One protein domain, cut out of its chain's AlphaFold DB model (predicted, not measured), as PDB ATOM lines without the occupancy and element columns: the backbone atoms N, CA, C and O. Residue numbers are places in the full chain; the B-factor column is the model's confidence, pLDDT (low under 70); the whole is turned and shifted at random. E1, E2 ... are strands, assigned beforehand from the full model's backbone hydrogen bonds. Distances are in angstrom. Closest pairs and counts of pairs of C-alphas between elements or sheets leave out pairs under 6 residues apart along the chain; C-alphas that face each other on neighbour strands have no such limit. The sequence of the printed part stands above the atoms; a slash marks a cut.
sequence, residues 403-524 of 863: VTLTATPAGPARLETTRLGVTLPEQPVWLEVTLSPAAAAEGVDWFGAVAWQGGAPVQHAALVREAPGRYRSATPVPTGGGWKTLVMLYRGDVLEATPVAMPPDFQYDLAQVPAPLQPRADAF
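Overview. This is residues 403 to 524 of the 863 residues of the protein "NAD(P)/FAD-dependent oxidoreductase" of Chloroflexi bacterium (UniProt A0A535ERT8). What shape do these atoms make? Strands E1, E3, E4, E5, E6, E8, E9 and E10 curve round into a small barrel, nearly closed, with its gap between E9 and E10. E2 and the first part of E3, residues 423 to 428, form an arm reaching out from one end of the barrel, and E7 lies at that same end. What is it made of? The printed part has 122 residues, with no named helix and ten named strands, E1 to E10 in that order along the chain; the class is all strand. They form one branched antiparallel sheet. How large is it? The whole is compact, with a radius of gyration of the C-alphas of 14.3 A and spans of 42 by 30 by 26 A.

Arrangement. What stands beside the first strand? E1, residues 403 to 409, is the antiparallel neighbour of E3, residues 423 to 436, at 138 degrees, with N 404 and O 434 2.8 A apart, within hydrogen-bond range. On the other side of E1 is E10, residues 520 to 523, also antiparallel, with N 405 and O 520 2.9 A apart. Which other strands are beside E3? E3 bends by 72 degrees at residue 428, and its pairing is staggered. E2, residues 414 to 417, forms a hairpin with E3 beside residues 423 to 426, on the same side of it as E1, with N 416 and O 424 2.9 A apart. On the other side are E6, residues 470 to 473, with N 433 and O 471 2.8 A apart, and E7, residues 477 to 480, with N 427 and O 479 2.9 A apart. How does the sheet go on from E6? E4, residues 446 to 452, E5, residues 459 to 467, and E6 form a meander, each strand the antiparallel neighbour of the one before, with N 449 and O 461 2.8 A apart and N 464 and O 472 2.8 A apart; with E3 they form a Greek key, in which the first strand is the antiparallel neighbour of the fourth. On the other side of E4 from E5 is E8, residues 484 to 491, with N 450 and O 486 2.9 A apart. E8 forms a hairpin with E9, residues 494 to 501, with N 489 and O 496 2.8 A apart. Where do the edge strands come near other parts? The closest C-alphas of E9 and E10 are those of Thr 498 and Ala 523, 6.3 A apart. The closest of E7 and E9 are those of Thr 479 and Ala 501, 5.8 A apart, while E2 and E9 are apart.

Along the chain. Where does the printed part begin? E1 begins at C-alpha 403 at (175.899, 199.295, 135.520) and is 19.9 A long from first to last C-alpha. Which strands are the longer ones? E3 is the longest by residues, 14 residues and 35.2 A, ending at C-alpha 436 at (169.942, 199.396, 136.771). E4 measures 18.0 A, E5 24.7 A, E8 22.4 A and E9 22.2 A. Which are short? E2, E6, E7 and E10 have 4 residues each, and E10 ends at C-alpha 523 at (177.689, 204.303, 133.927).

Size, cuts and confidence. How far does it reach? The two C-alphas farthest apart are those of Gly 421 and Gly 443, 42.7 A. The sheet is strongly twisted, its C-alphas lying up to 11.3 A off the best plane. Which links are long? E9 to E10 is a long link, residues 502 to 519; E3 to E4 and E4 to E5 are short, and the other links are tight. Is anything missing or uncertain? The printed part has no cut, its mean pLDDT is 91.2, and no printed residue is under 70.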
ATOM      1  N   VAL A 403     175.404 200.656 135.740       95.00
ATOM      2  CA  VAL A 403     175.899 199.295 135.520       95.00
ATOM      3  C   VAL A 403     176.870 198.900 136.624       95.00
ATOM      4  O   VAL A 403     177.764 199.657 136.979       95.00
ATOM      5  N   THR A 404     176.718 197.695 137.162       97.25
ATOM      6  CA  THR A 404     177.667 197.091 138.098       97.25
ATOM      7  C   THR A 404     178.402 195.965 137.387       97.25
ATOM      8  O   THR A 404     177.783 194.982 136.972       97.25
ATOM      9  N   LEU A 405     179.719 196.098 137.264       97.69
ATOM     10  CA  LEU A 405     180.609 195.095 136.688       97.69
ATOM     11  C   LEU A 405     181.268 194.272 137.798       97.69
ATOM     12  O   LEU A 405     181.625 194.797 138.854       97.69
ATOM     13  N   THR A 406     181.456 192.975 137.574       97.62
ATOM     14  CA  THR A 406     182.236 192.087 138.450       97.62
ATOM     15  C   THR A 406     182.967 191.057 137.596       97.62
ATOM     16  O   THR A 406     182.387 190.476 136.688       97.62
ATOM     17  N   ALA A 407     184.252 190.840 137.855       96.88
ATOM     18  CA  ALA A 407     185.115 189.959 137.080       96.88
ATOM     19  C   ALA A 407     185.664 188.831 137.962       96.88
ATOM     20  O   ALA A 407     186.219 189.088 139.030       96.88
ATOM     21  N   THR A 408     185.555 187.582 137.507       96.81
ATOM     22  CA  THR A 408     186.146 186.419 138.187       96.81
ATOM     23  C   THR A 408     187.243 185.785 137.322       96.81
ATOM     24  O   THR A 408     187.006 185.520 136.142       96.81
ATOM     25  N   PRO A 409     188.458 185.539 137.853       96.56
ATOM     26  CA  PRO A 409     189.552 184.946 137.086       96.56
ATOM     27  C   PRO A 409     189.201 183.614 136.411       96.56
ATOM     28  O   PRO A 409     188.711 182.689 137.057       96.56
ATOM     29  N   ALA A 410     189.519 183.491 135.121       94.19
ATOM     30  CA  ALA A 410     189.330 182.270 134.333       94.19
ATOM     31  C   ALA A 410     190.618 181.431 134.174       94.19
ATOM     32  O   ALA A 410     190.603 180.381 133.535       94.19
ATOM     33  N   GLY A 411     191.738 181.880 134.745       89.56
ATOM     34  CA  GLY A 411     193.039 181.208 134.686       89.56
ATOM     35  C   GLY A 411     194.106 181.945 135.506       89.56
ATOM     36  O   GLY A 411     193.797 182.958 136.134       89.56
ATOM     37  N   PRO A 412     195.363 181.466 135.533       88.06
ATOM     38  CA  PRO A 412     196.457 182.162 136.208       88.06
ATOM     39  C   PRO A 412     196.822 183.463 135.479       88.06
ATOM     40  O   PRO A 412     196.862 183.493 134.249       88.06
ATOM     41  N   ALA A 413     197.130 184.515 136.239       91.06
ATOM     42  CA  ALA A 413     197.672 185.752 135.682       91.06
ATOM     43  C   ALA A 413     199.093 185.533 135.134       91.06
ATOM     44  O   ALA A 413     199.877 184.753 135.686       91.06
ATOM     45  N   ARG A 414     199.434 186.246 134.063       92.38
ATOM     46  CA  ARG A 414     200.771 186.303 133.460       92.38
ATOM     47  C   ARG A 414     201.262 187.743 133.518       92.38
ATOM     48  O   ARG A 414     200.454 188.655 133.436       92.38
ATOM     49  N   LEU A 415     202.561 187.967 133.681       91.44
ATOM     50  CA  LEU A 415     203.114 189.317 133.557       91.44
ATOM     51  C   LEU A 415     203.417 189.588 132.085       91.44
ATOM     52  O   LEU A 415     204.240 188.888 131.495       91.44
ATOM     53  N   GLU A 416     202.762 190.596 131.519       88.56
ATOM     54  CA  GLU A 416     203.005 191.090 130.166       88.56
ATOM     55  C   GLU A 416     203.648 192.481 130.249       88.56
ATOM     56  O   GLU A 416     203.200 193.332 131.021       88.56
ATOM     57  N   THR A 417     204.700 192.726 129.466       84.56
ATOM     58  CA  THR A 417     205.270 194.069 129.297       84.56
ATOM     59  C   THR A 417     204.662 194.711 128.057       84.56
ATOM     60  O   THR A 417     204.919 194.269 126.939       84.56
ATOM     61  N   THR A 418     203.865 195.761 128.257       80.12
ATOM     62  CA  THR A 418     203.214 196.513 127.177       80.12
ATOM     63  C   THR A 418     204.235 197.191 126.259       80.12
ATOM     64  O   THR A 418     205.391 197.408 126.631       80.12
ATOM     65  N   ARG A 419     203.793 197.635 125.071       75.69
ATOM     66  CA  ARG A 419     204.619 198.444 124.149       75.69
ATOM     67  C   ARG A 419     205.188 199.729 124.768       75.69
ATOM     68  O   ARG A 419     206.215 200.205 124.301       75.69
ATOM     69  N   LEU A 420     204.565 200.255 125.826       73.62
ATOM     70  CA  LEU A 420     205.039 201.422 126.581       73.62
ATOM     71  C   LEU A 420     206.054 201.056 127.690       73.62
ATOM     72  O   LEU A 420     206.395 201.894 128.520       73.62
ATOM     73  N   GLY A 421     206.525 199.804 127.739       78.69
ATOM     74  CA  GLY A 421     207.484 199.311 128.735       78.69
ATOM     75  C   GLY A 421     206.880 199.016 130.112       78.69
ATOM     76  O   GLY A 421     207.615 198.704 131.049       78.69
ATOM     77  N   VAL A 422     205.554 199.100 130.256       82.31
ATOM     78  CA  VAL A 422     204.854 198.904 131.533       82.31
ATOM     79  C   VAL A 422     204.555 197.423 131.723       82.31
ATOM     80  O   VAL A 422     203.849 196.837 130.908       82.31
ATOM     81  N   THR A 423     205.052 196.811 132.797       88.19
ATOM     82  CA  THR A 423     204.741 195.408 133.109       88.19
ATOM     83  C   THR A 423     203.492 195.317 133.978       88.19
ATOM     84  O   THR A 423     203.480 195.820 135.100       88.19
ATOM     85  N   LEU A 424     202.449 194.660 133.470       89.31
ATOM     86  CA  LEU A 424     201.145 194.519 134.118       89.31
ATOM     87  C   LEU A 424     200.706 193.047 134.134       89.31
ATOM     88  O   LEU A 424     201.089 192.281 133.246       89.31
ATOM     89  N   PRO A 425     199.895 192.620 135.118       91.12
ATOM     90  CA  PRO A 425     199.255 191.316 135.061       91.12
ATOM     91  C   PRO A 425     198.194 191.303 133.953       91.12
ATOM     92  O   PRO A 425     197.263 192.105 133.966       91.12
ATOM     93  N   GLU A 426     198.336 190.379 133.012       93.38
ATOM     94  CA  GLU A 426     197.331 189.957 132.043       93.38
ATOM     95  C   GLU A 426     196.601 188.725 132.599       93.38
ATOM     96  O   GLU A 426     197.230 187.765 133.063       93.38
ATOM     97  N   GLN A 427     195.270 188.729 132.572       94.00
ATOM     98  CA  GLN A 427     194.455 187.604 133.023       94.00
ATOM     99  C   GLN A 427     193.101 187.580 132.291       94.00
ATOM    100  O   GLN A 427     192.397 188.594 132.272       94.00
ATOM    101  N   PRO A 428     192.682 186.437 131.717       95.19
ATOM    102  CA  PRO A 428     191.319 186.286 131.227       95.19
ATOM    103  C   PRO A 428     190.343 186.173 132.404       95.19
ATOM    104  O   PRO A 428     190.619 185.481 133.392       95.19
ATOM    105  N   VAL A 429     189.185 186.820 132.290       97.06
ATOM    106  CA  VAL A 429     188.142 186.852 133.326       97.06
ATOM    107  C   VAL A 429     186.777 186.482 132.756       97.06
ATOM    108  O   VAL A 429     186.442 186.831 131.627       97.06
ATOM    109  N   TRP A 430     185.953 185.805 133.549       97.69
ATOM    110  CA  TRP A 430     184.510 185.787 133.331       97.69
ATOM    111  C   TRP A 430     183.934 187.106 133.820       97.69
ATOM    112  O   TRP A 430     184.196 187.502 134.958       97.69
ATOM    113  N   LEU A 431     183.152 187.773 132.977       97.88
ATOM    114  CA  LEU A 431     182.543 189.051 133.310       97.88
ATOM    115  C   LEU A 431     181.067 188.863 133.653       97.88
ATOM    116  O   LEU A 431     180.313 188.301 132.863       97.88
ATOM    117  N   GLU A 432     180.663 189.368 134.809       97.81
ATOM    118  CA  GLU A 432     179.282 189.474 135.268       97.81
ATOM    119  C   GLU A 432     178.868 190.953 135.228       97.81
ATOM    120  O   GLU A 432     179.596 191.838 135.685       97.81
ATOM    121  N   VAL A 433     177.703 191.228 134.643       97.44
ATOM    122  CA  VAL A 433     177.189 192.577 134.375       97.44
ATOM    123  C   VAL A 433     175.773 192.673 134.926       97.44
ATOM    124  O   VAL A 433     174.894 191.912 134.520       97.44
ATOM    125  N   THR A 434     175.537 193.597 135.856       96.75
ATOM    126  CA  THR A 434     174.206 193.883 136.416       96.75
ATOM    127  C   THR A 434     173.771 195.298 136.040       96.75
ATOM    128  O   THR A 434     174.524 196.242 136.248       96.75
ATOM    129  N   LEU A 435     172.567 195.453 135.496       94.88
ATOM    130  CA  LEU A 435     172.026 196.711 134.976       94.88
ATOM    131  C   LEU A 435     170.946 197.299 135.893       94.88
ATOM    132  O   LEU A 435     170.136 196.568 136.466       94.88
ATOM    133  N   SER A 436     170.910 198.628 135.987       91.75
ATOM    134  CA  SER A 436     169.942 199.396 136.771       91.75
ATOM    135  C   SER A 436     169.463 200.624 135.976       91.75
ATOM    136  O   SER A 436     170.150 201.646 135.987       91.75
ATOM    137  N   PRO A 437     168.274 200.579 135.341       92.31
ATOM    138  CA  PRO A 437     167.219 199.577 135.510       92.31
ATOM    139  C   PRO A 437     167.528 198.223 134.854       92.31
ATOM    140  O   PRO A 437     168.212 198.134 133.842       92.31
ATOM    141  N   ALA A 438     166.930 197.153 135.384       90.62
ATOM    142  CA  ALA A 438     167.101 195.791 134.861       90.62
ATOM    143  C   ALA A 438     166.660 195.620 133.389       90.62
ATOM    144  O   ALA A 438     167.136 194.716 132.707       90.62
ATOM    145  N   ALA A 439     165.772 196.499 132.907       88.25
ATOM    146  CA  ALA A 439     165.289 196.541 131.527       88.25
ATOM    147  C   ALA A 439     166.213 197.318 130.560       88.25
ATOM    148  O   ALA A 439     165.901 197.429 129.379       88.25
ATOM    149  N   ALA A 440     167.351 197.858 131.018       86.56
ATOM    150  CA  ALA A 440     168.244 198.675 130.190       86.56
ATOM    151  C   ALA A 440     168.736 197.960 128.916       86.56
ATOM    152  O   ALA A 440     168.838 198.590 127.862       86.56
ATOM    153  N   ALA A 441     168.968 196.643 128.999       85.06
ATOM    154  CA  ALA A 441     169.318 195.776 127.871       85.06
ATOM    155  C   ALA A 441     168.124 194.976 127.299       85.06
ATOM    156  O   ALA A 441     168.313 193.934 126.672       85.06
ATOM    157  N   GLU A 442     166.882 195.422 127.508       83.75
ATOM    158  CA  GLU A 442     165.725 194.923 126.753       83.75
ATOM    159  C   GLU A 442     165.584 195.726 125.451       83.75
ATOM    160  O   GLU A 442     165.764 196.944 125.438       83.75
ATOM    161  N   GLY A 443     165.329 195.045 124.327       78.88
ATOM    162  CA  GLY A 443     165.323 195.691 123.007       78.88
ATOM    163  C   GLY A 443     166.652 196.377 122.668       78.88
ATOM    164  O   GLY A 443     166.650 197.505 122.186       78.88
ATOM    165  N   VAL A 444     167.780 195.750 123.016       85.00
ATOM    166  CA  VAL A 444     169.098 196.101 122.468       85.00
ATOM    167  C   VAL A 444     169.432 195.116 121.365       85.00
ATOM    168  O   VAL A 444     169.128 193.928 121.468       85.00
ATOM    169  N   ASP A 445     170.060 195.625 120.320       83.56
ATOM    170  CA  ASP A 445     170.408 194.868 119.129       83.56
ATOM    171  C   ASP A 445     171.618 193.967 119.363       83.56
ATOM    172  O   ASP A 445     171.651 192.810 118.943       83.56
ATOM    173  N   TRP A 446     172.614 194.490 120.076       89.56
ATOM    174  CA  TRP A 446     173.800 193.740 120.457       89.56
ATOM    175  C   TRP A 446     174.298 194.188 121.831       89.56
ATOM    176  O   TRP A 446     174.313 195.379 122.154       89.56
ATOM    177  N   PHE A 447     174.691 193.212 122.649       92.06
ATOM    178  CA  PHE A 447     175.215 193.431 123.991       92.06
ATOM    179  C   PHE A 447     176.336 192.428 124.268       92.06
ATOM    180  O   PHE A 447     176.126 191.209 124.273       92.06
ATOM    181  N   GLY A 448     177.548 192.936 124.458       94.94
ATOM    182  CA  GLY A 448     178.748 192.109 124.489       94.94
ATOM    183  C   GLY A 448     179.945 192.825 125.093       94.94
ATOM    184  O   GLY A 448     179.946 194.041 125.270       94.94
ATOM    185  N   ALA A 449     180.980 192.053 125.399       96.44
ATOM    186  CA  ALA A 449     182.309 192.573 125.670       96.44
ATOM    187  C   ALA A 449     183.174 192.500 124.402       96.44
ATOM    188  O   ALA A 449     183.102 191.520 123.656       96.44
ATOM    189  N   VAL A 450     184.007 193.516 124.189       95.50
ATOM    190  CA  VAL A 450     185.047 193.555 123.149       95.50
ATOM    191  C   VAL A 450     186.396 193.856 123.794       95.50
ATOM    192  O   VAL A 450     186.482 194.694 124.695       95.50
ATOM    193  N   ALA A 451     187.443 193.168 123.343       94.88
ATOM    194  CA  ALA A 451     188.812 193.350 123.802       94.88
ATOM    195  C   ALA A 451     189.791 193.427 122.620       94.88
ATOM    196  O   ALA A 451     189.700 192.632 121.684       94.88
ATOM    197  N   TRP A 452     190.731 194.372 122.662       93.25
ATOM    198  CA  TRP A 452     191.727 194.611 121.608       93.25
ATOM    199  C   TRP A 452     193.061 195.131 122.189       93.25
ATOM    200  O   TRP A 452     193.163 195.365 123.394       93.25
ATOM    201  N   GLN A 453     194.090 195.294 121.348       90.06
ATOM    202  CA  GLN A 453     195.440 195.809 121.675       90.06
ATOM    203  C   GLN A 453     196.372 194.936 122.542       90.06
ATOM    204  O   GLN A 453     197.514 195.330 122.780       90.06
ATOM    205  N   GLY A 454     195.974 193.723 122.940       87.50
ATOM    206  CA  GLY A 454     196.845 192.777 123.662       87.50
ATOM    207  C   GLY A 454     197.714 191.871 122.779       87.50
ATOM    208  O   GLY A 454     197.827 190.676 123.038       87.50
ATOM    209  N   GLY A 455     198.266 192.394 121.682       85.19
ATOM    210  CA  GLY A 455     199.182 191.666 120.792       85.19
ATOM    211  C   GLY A 455     198.546 190.552 119.950       85.19
ATOM    212  O   GLY A 455     199.270 189.765 119.336       85.19
ATOM    213  N   ALA A 456     197.217 190.476 119.910       86.06
ATOM    214  CA  ALA A 456     196.446 189.438 119.235       86.06
ATOM    215  C   ALA A 456     195.159 190.022 118.615       86.06
ATOM    216  O   ALA A 456     194.738 191.109 119.020       86.06
ATOM    217  N   PRO A 457     194.509 189.302 117.675       87.88
ATOM    218  CA  PRO A 457     193.260 189.738 117.056       87.88
ATOM    219  C   PRO A 457     192.163 190.098 118.063       87.88
ATOM    220  O   PRO A 457     192.057 189.483 119.127       87.88
ATOM    221  N   VAL A 458     191.313 191.050 117.668       90.69
ATOM    222  CA  VAL A 458     190.142 191.514 118.430       90.69
ATOM    223  C   VAL A 458     189.283 190.335 118.895       90.69
ATOM    224  O   VAL A 458     188.913 189.464 118.104       90.69
ATOM    225  N   GLN A 459     188.947 190.312 120.185       92.38
ATOM    226  CA  GLN A 459     188.125 189.273 120.800       92.38
ATOM    227  C   GLN A 459     186.765 189.831 121.210       92.38
ATOM    228  O   GLN A 459     186.676 190.900 121.811       92.38
ATOM    229  N   HIS A 460     185.708 189.071 120.934       93.81
ATOM    230  CA  HIS A 460     184.339 189.397 121.322       93.81
ATOM    231  C   HIS A 460     183.750 188.282 122.188       93.81
ATOM    232  O   HIS A 460     183.957 187.098 121.918       93.81
ATOM    233  N   ALA A 461     182.969 188.659 123.199       95.25
ATOM    234  CA  ALA A 461     182.203 187.739 124.031       95.25
ATOM    235  C   ALA A 461     180.775 188.262 124.210       95.25
ATOM    236  O   ALA A 461     180.565 189.334 124.776       95.25
ATOM    237  N   ALA A 462     179.777 187.504 123.752       93.75
ATOM    238  CA  ALA A 462     178.373 187.851 123.964       93.75
ATOM    239  C   ALA A 462     178.017 187.833 125.464       93.75
ATOM    240  O   ALA A 462     178.515 186.982 126.208       93.75
ATOM    241  N   LEU A 463     177.139 188.737 125.904       95.19
ATOM    242  CA  LEU A 463     176.621 188.762 127.274       95.19
ATOM    243  C   LEU A 463     175.294 187.991 127.354       95.19
ATOM    244  O   LEU A 463     174.252 188.444 126.885       95.19
ATOM    245  N   VAL A 464     175.333 186.806 127.961       94.69
ATOM    246  CA  VAL A 464     174.187 185.901 128.115       94.69
ATOM    247  C   VAL A 464     173.397 186.277 129.365       94.69
ATOM    248  O   VAL A 464     173.968 186.402 130.446       94.69
ATOM    249  N   ARG A 465     172.078 186.450 129.237       95.12
ATOM    250  CA  ARG A 465     171.181 186.802 130.350       95.12
ATOM    251  C   ARG A 465     170.988 185.614 131.296       95.12
ATOM    252  O   ARG A 465     170.434 184.595 130.892       95.12
ATOM    253  N   GLU A 466     171.372 185.774 132.558       95.44
ATOM    254  CA  GLU A 466     171.142 184.783 133.622       95.44
ATOM    255  C   GLU A 466     169.855 185.077 134.406       95.44
ATOM    256  O   GLU A 466     169.119 184.168 134.781       95.44
ATOM    257  N   ALA A 467     169.557 186.359 134.634       94.25
ATOM    258  CA  ALA A 467     168.366 186.831 135.343       94.25
ATOM    259  C   ALA A 467     167.950 188.223 134.816       94.25
ATOM    260  O   ALA A 467     168.699 188.830 134.047       94.25
ATOM    261  N   PRO A 468     166.777 188.773 135.188       93.69
ATOM    262  CA  PRO A 468     166.416 190.149 134.839       93.69
ATOM    263  C   PRO A 468     167.506 191.138 135.270       93.69
ATOM    264  O   PRO A 468     167.881 191.182 136.440       93.69
ATOM    265  N   GLY A 469     168.045 191.892 134.311       92.38
ATOM    266  CA  GLY A 469     169.149 192.823 134.533       92.38
ATOM    267  C   GLY A 469     170.526 192.198 134.774       92.38
ATOM    268  O   GLY A 469     171.474 192.965 134.868       92.38
ATOM    269  N   ARG A 470     170.688 190.867 134.861       96.12
ATOM    270  CA  ARG A 470     171.987 190.212 135.118       96.12
ATOM    271  C   ARG A 470     172.434 189.338 133.950       96.12
ATOM    272  O   ARG A 470     171.692 188.466 133.493       96.12
ATOM    273  N   TYR A 471     173.677 189.541 133.530       97.19
ATOM    274  CA  TYR A 471     174.292 188.908 132.371       97.19
ATOM    275  C   TYR A 471     175.701 188.402 132.702       97.19
ATOM    276  O   TYR A 471     176.378 188.976 133.555       97.19
ATOM    277  N   ARG A 472     176.159 187.367 131.993       97.12
ATOM    278  CA  ARG A 472     177.511 186.799 132.088       97.12
ATOM    279  C   ARG A 472     178.140 186.660 130.702       97.12
ATOM    280  O   ARG A 472     177.441 186.337 129.742       97.12
ATOM    281  N   SER A 473     179.448 186.871 130.572       97.88
ATOM    282  CA  SER A 473     180.160 186.637 129.311       97.88
ATOM    283  C   SER A 473     180.128 185.154 128.914       97.88
ATOM    284  O   SER A 473     180.414 184.273 129.724       97.88
ATOM    285  N   ALA A 474     179.787 184.872 127.652       96.69
ATOM    286  CA  ALA A 474     179.718 183.512 127.101       96.69
ATOM    287  C   ALA A 474     181.081 182.794 127.098       96.69
ATOM    288  O   ALA A 474     181.153 181.567 127.166       96.69
ATOM    289  N   THR A 475     182.160 183.569 127.034       96.81
ATOM    290  CA  THR A 475     183.557 183.135 127.085       96.81
ATOM    291  C   THR A 475     184.337 184.012 128.073       96.81
ATOM    292  O   THR A 475     183.878 185.109 128.421       96.81
ATOM    293  N   PRO A 476     185.517 183.569 128.545       96.69
ATOM    294  CA  PRO A 476     186.452 184.447 129.234       96.69
ATOM    295  C   PRO A 476     186.903 185.588 128.317       96.69
ATOM    296  O   PRO A 476     187.222 185.357 127.152       96.69
ATOM    297  N   VAL A 477     186.965 186.800 128.858       96.25
ATOM    298  CA  VAL A 477     187.411 188.011 128.162       96.25
ATOM    299  C   VAL A 477     188.827 188.348 128.638       96.25
ATOM    300  O   VAL A 477     189.050 188.349 129.853       96.25
ATOM    301  N   PRO A 478     189.800 188.620 127.751       95.19
ATOM    302  CA  PRO A 478     191.130 189.035 128.181       95.19
ATOM    303  C   PRO A 478     191.084 190.432 128.817       95.19
ATOM    304  O   PRO A 478     190.325 191.308 128.390       95.19
ATOM    305  N   THR A 479     191.877 190.628 129.872       94.88
ATOM    306  CA  THR A 479     192.008 191.902 130.594       94.88
ATOM    307  C   THR A 479     193.417 192.064 131.155       94.88
ATOM    308  O   THR A 479     194.102 191.073 131.419       94.88
ATOM    309  N   GLY A 480     193.832 193.310 131.390       90.12
ATOM    310  CA  GLY A 480     195.181 193.609 131.870       90.12
ATOM    311  C   GLY A 480     196.229 193.488 130.762       90.12
ATOM    312  O   GLY A 480     195.877 193.385 129.589       90.12
ATOM    313  N   GLY A 481     197.512 193.544 131.120       90.31
ATOM    314  CA  GLY A 481     198.575 193.632 130.115       90.31
ATOM    315  C   GLY A 481     198.371 194.838 129.183       90.31
ATOM    316  O   GLY A 481     198.115 195.949 129.657       90.31
ATOM    317  N   GLY A 482     198.454 194.620 127.870       89.25
ATOM    318  CA  GLY A 482     198.124 195.598 126.827       89.25
ATOM    319  C   GLY A 482     196.631 195.725 126.488       89.25
ATOM    320  O   GLY A 482     196.256 196.662 125.785       89.25
ATOM    321  N   TRP A 483     195.767 194.826 126.976       93.12
ATOM    322  CA  TRP A 483     194.364 194.763 126.552       93.12
ATOM    323  C   TRP A 483     193.538 195.974 127.005       93.12
ATOM    324  O   TRP A 483     193.419 196.270 128.200       93.12
ATOM    325  N   LYS A 484     192.865 196.609 126.041       94.00
ATOM    326  CA  LYS A 484     191.686 197.447 126.281       94.00
ATOM    327  C   LYS A 484     190.442 196.569 126.165       94.00
ATOM    328  O   LYS A 484     190.300 195.844 125.186       94.00
ATOM    329  N   THR A 485     189.542 196.661 127.141       96.56
ATOM    330  CA  THR A 485     188.339 195.825 127.247       96.56
ATOM    331  C   THR A 485     187.135 196.675 127.647       96.56
ATOM    332  O   THR A 485     187.143 197.329 128.694       96.56
ATOM    333  N   LEU A 486     186.077 196.640 126.835       96.75
ATOM    334  CA  LEU A 486     184.818 197.365 127.033       96.75
ATOM    335  C   LEU A 486     183.638 196.392 127.097       96.75
ATOM    336  O   LEU A 486     183.633 195.396 126.378       96.75
ATOM    337  N   VAL A 487     182.610 196.720 127.883       96.12
ATOM    338  CA  VAL A 487     181.240 196.248 127.617       96.12
ATOM    339  C   VAL A 487     180.561 197.297 126.760       96.12
ATOM    340  O   VAL A 487     180.615 198.480 127.082       96.12
ATOM    341  N   MET A 488     179.922 196.855 125.687       92.75
ATOM    342  CA  MET A 488     179.247 197.690 124.706       92.75
ATOM    343  C   MET A 488     177.782 197.283 124.568       92.75
ATOM    344  O   MET A 488     177.442 196.097 124.602       92.75
ATOM    345  N   LEU A 489     176.931 198.288 124.387       89.38
ATOM    346  CA  LEU A 489     175.494 198.187 124.184       89.38
ATOM    347  C   LEU A 489     175.128 198.971 122.921       89.38
ATOM    348  O   LEU A 489     175.469 200.147 122.776       89.38
ATOM    349  N   TYR A 490     174.430 198.304 122.007       85.50
ATOM    350  CA  TYR A 490     173.980 198.857 120.735       85.50
ATOM    351  C   TYR A 490     172.444 198.801 120.642       85.50
ATOM    352  O   TYR A 490     171.845 197.759 120.920       85.50
ATOM    353  N   ARG A 491     171.804 199.915 120.253       80.88
ATOM    354  CA  ARG A 491     170.361 200.001 119.965       80.88
ATOM    355  C   ARG A 491     170.082 201.002 118.834       80.88
ATOM    356  O   ARG A 491     170.159 202.210 119.058       80.88
ATOM    357  N   GLY A 492     169.706 200.527 117.648       76.06
ATOM    358  CA  GLY A 492     169.253 201.322 116.499       76.06
ATOM    359  C   GLY A 492     170.321 202.260 115.931       76.06
ATOM    360  O   GLY A 492     171.066 201.879 115.028       76.06
ATOM    361  N   ASP A 493     170.396 203.479 116.468       73.88
ATOM    362  CA  ASP A 493     171.428 204.481 116.176       73.88
ATOM    363  C   ASP A 493     172.141 205.024 117.435       73.88
ATOM    364  O   ASP A 493     172.819 206.049 117.386       73.88
ATOM    365  N   VAL A 494     172.049 204.313 118.562       79.62
ATOM    366  CA  VAL A 494     172.802 204.583 119.795       79.62
ATOM    367  C   VAL A 494     173.868 203.511 120.009       79.62
ATOM    368  O   VAL A 494     173.587 202.316 119.888       79.62
ATOM    369  N   LEU A 495     175.086 203.944 120.347       86.69
ATOM    370  CA  LEU A 495     176.218 203.082 120.678       86.69
ATOM    371  C   LEU A 495     176.915 203.580 121.948       86.69
ATOM    372  O   LEU A 495     177.487 204.672 121.986       86.69
ATOM    373  N   GLU A 496     176.876 202.755 122.984       89.56
ATOM    374  CA  GLU A 496     177.332 203.099 124.326       89.56
ATOM    375  C   GLU A 496     178.247 202.017 124.889       89.56
ATOM    376  O   GLU A 496     178.152 200.843 124.533       89.56
ATOM    377  N   ALA A 497     179.145 202.412 125.786       93.31
ATOM    378  CA  ALA A 497     180.101 201.518 126.408       93.31
ATOM    379  C   ALA A 497     180.375 201.881 127.875       93.31
ATOM    380  O   ALA A 497     180.187 203.020 128.302       93.31
ATOM    381  N   THR A 498     180.862 200.899 128.629       94.81
ATOM    382  CA  THR A 498     181.437 201.053 129.971       94.81
ATOM    383  C   THR A 498     182.787 200.320 130.017       94.81
ATOM    384  O   THR A 498     182.919 199.247 129.406       94.81
ATOM    385  N   PRO A 499     183.832 200.873 130.662       96.00
ATOM    386  CA  PRO A 499     185.148 200.257 130.645       96.00
ATOM    387  C   PRO A 499     185.220 199.073 131.609       96.00
ATOM    388  O   PRO A 499     184.819 199.169 132.765       96.00
ATOM    389  N   VAL A 500     185.792 197.956 131.156       96.94
ATOM    390  CA  VAL A 500     186.103 196.801 132.014       96.94
ATOM    391  C   VAL A 500     187.534 196.932 132.513       96.94
ATOM    392  O   VAL A 500     187.750 197.038 133.720       96.94
ATOM    393  N   ALA A 501     188.492 196.974 131.585       95.31
ATOM    394  CA  ALA A 501     189.915 197.107 131.865       95.31
ATOM    395  C   ALA A 501     190.616 197.909 130.759       95.31
ATOM    396  O   ALA A 501     190.255 197.796 129.590       95.31
ATOM    397  N   MET A 502     191.613 198.712 131.119       93.25
ATOM    398  CA  MET A 502     192.477 199.450 130.193       93.25
ATOM    399  C   MET A 502     193.849 199.680 130.839       93.25
ATOM    400  O   MET A 502     193.891 199.977 132.039       93.25
ATOM    401  N   PRO A 503     194.960 199.621 130.082       90.62
ATOM    402  CA  PRO A 503     196.273 200.008 130.589       90.62
ATOM    403  C   PRO A 503     196.313 201.500 130.987       90.62
ATOM    404  O   PRO A 503     195.473 202.292 130.541       90.62
ATOM    405  N   PRO A 504     197.276 201.912 131.833       88.69
ATOM    406  CA  PRO A 504     197.600 203.323 131.995       88.69
ATOM    407  C   PRO A 504     198.224 203.863 130.702       88.69
ATOM    408  O   PRO A 504     198.933 203.136 130.004       88.69
ATOM    409  N   ASP A 505     198.006 205.144 130.414       84.31
ATOM    410  CA  ASP A 505     198.741 205.868 129.377       84.31
ATOM    411  C   ASP A 505     199.385 207.118 129.985       84.31
ATOM    412  O   ASP A 505     198.733 208.132 130.236       84.31
ATOM    413  N   PHE A 506     200.691 207.025 130.241       82.00
ATOM    414  CA  PHE A 506     201.475 208.093 130.857       82.00
ATOM    415  C   PHE A 506     201.730 209.287 129.927       82.00
ATOM    416  O   PHE A 506     202.154 210.334 130.408       82.00
ATOM    417  N   GLN A 507     201.485 209.162 128.619       77.44
ATOM    418  CA  GLN A 507     201.630 210.278 127.682       77.44
ATOM    419  C   GLN A 507     200.503 211.304 127.844       77.44
ATOM    420  O   GLN A 507     200.727 212.498 127.646       77.44
ATOM    421  N   TYR A 508     199.311 210.840 128.227       77.38
ATOM    422  CA  TYR A 508     198.098 211.651 128.365       77.38
ATOM    423  C   TYR A 508     197.561 211.691 129.811       77.38
ATOM    424  O   TYR A 508     196.413 212.067 130.028       77.38
ATOM    425  N   ASP A 509     198.385 211.298 130.791       84.12
ATOM    426  CA  ASP A 509     198.048 211.197 132.226       84.12
ATOM    427  C   ASP A 509     196.775 210.366 132.515       84.12
ATOM    428  O   ASP A 509     195.992 210.634 133.428       84.12
ATOM    429  N   LEU A 510     196.543 209.325 131.707       87.12
ATOM    430  CA  LEU A 510     195.374 208.463 131.833       87.12
ATOM    431  C   LEU A 510     195.666 207.304 132.782       87.12
ATOM    432  O   LEU A 510     196.460 206.406 132.487       87.12
ATOM    433  N   ALA A 511     194.955 207.284 133.906       90.62
ATOM    434  CA  ALA A 511     195.023 206.190 134.861       90.62
ATOM    435  C   ALA A 511     194.636 204.831 134.237       90.62
ATOM    436  O   ALA A 511     193.820 204.726 133.311       90.62
ATOM    437  N   GLN A 512     195.210 203.765 134.803       91.62
ATOM    438  CA  GLN A 512     194.789 202.396 134.525       91.62
ATOM    439  C   GLN A 512     193.327 202.213 134.953       91.62
ATOM    440  O   GLN A 512     192.953 202.592 136.062       91.62
ATOM    441  N   VAL A 513     192.526 201.544 134.121       94.19
ATOM    442  CA  VAL A 513     191.255 200.964 134.566       94.19
ATOM    443  C   VAL A 513     191.529 199.494 134.897       94.19
ATOM    444  O   VAL A 513     191.751 198.705 133.978       94.19
ATOM    445  N   PRO A 514     191.580 199.084 136.176       92.88
ATOM    446  CA  PRO A 514     191.785 197.683 136.527       92.88
ATOM    447  C   PRO A 514     190.522 196.862 136.241       92.88
ATOM    448  O   PRO A 514     189.407 197.384 136.313       92.88
ATOM    449  N   ALA A 515     190.686 195.562 135.979       94.56
ATOM    450  CA  ALA A 515     189.555 194.639 135.895       94.56
ATOM    451  C   ALA A 515     188.765 194.631 137.228       94.56
ATOM    452  O   ALA A 515     189.385 194.640 138.297       94.56
ATOM    453  N   PRO A 516     187.418 194.609 137.205       95.62
ATOM    454  CA  PRO A 516     186.587 194.775 138.399       95.62
ATOM    455  C   PRO A 516     186.498 193.479 139.226       95.62
ATOM    456  O   PRO A 516     185.445 192.859 139.331       95.62
ATOM    457  N   LEU A 517     187.614 193.054 139.830       94.19
ATOM    458  CA  LEU A 517     187.691 191.875 140.719       94.19
ATOM    459  C   LEU A 517     186.861 192.023 142.012       94.19
ATOM    460  O   LEU A 517     186.670 191.060 142.751       94.19
ATOM    461  N   GLN A 518     186.392 193.237 142.291       94.38
ATOM    462  CA  GLN A 518     185.335 193.557 143.244       94.38
ATOM    463  C   GLN A 518     184.234 194.314 142.485       94.38
ATOM    464  O   GLN A 518     184.564 194.991 141.506       94.38
ATOM    465  N   PRO A 519     182.961 194.248 142.919       96.56
ATOM    466  CA  PRO A 519     181.869 194.947 142.251       96.56
ATOM    467  C   PRO A 519     182.148 196.447 142.089       96.56
ATOM    468  O   PRO A 519     182.251 197.175 143.077       96.56
ATOM    469  N   ARG A 520     182.255 196.911 140.838       96.81
ATOM    470  CA  ARG A 520     182.409 198.329 140.486       96.81
ATOM    471  C   ARG A 520     181.112 198.833 139.869       96.81
ATOM    472  O   ARG A 520     180.637 198.248 138.901       96.81
ATOM    473  N   ALA A 521     180.554 199.896 140.440       95.81
ATOM    474  CA  ALA A 521     179.458 200.638 139.834       95.81
ATOM    475  C   ALA A 521     180.030 201.703 138.887       95.81
ATOM    476  O   ALA A 521     180.855 202.513 139.303       95.81
ATOM    477  N   ASP A 522     179.568 201.683 137.644       93.88
ATOM    478  CA  ASP A 522     179.915 202.581 136.546       93.88
ATOM    479  C   ASP A 522     178.618 203.069 135.859       93.88
ATOM    480  O   ASP A 522     177.499 202.681 136.218       93.88
ATOM    481  N   ALA A 523     178.763 203.907 134.835       91.44
ATOM    482  CA  ALA A 523     177.689 204.303 133.927       91.44
ATOM    483  C   ALA A 523     178.077 203.973 132.481       91.44
ATOM    484  O   ALA A 523     179.260 203.878 132.150       91.44
ATOM    485  N   PHE A 524     177.080 203.827 131.611       90.94
ATOM    486  CA  PHE A 524     177.315 203.825 130.171       90.94
ATOM    487  C   PHE A 524     177.532 205.250 129.662       90.94
ATOM    488  O   PHE A 524     176.807 206.175 130.021       90.94
TER     489      PHE A 524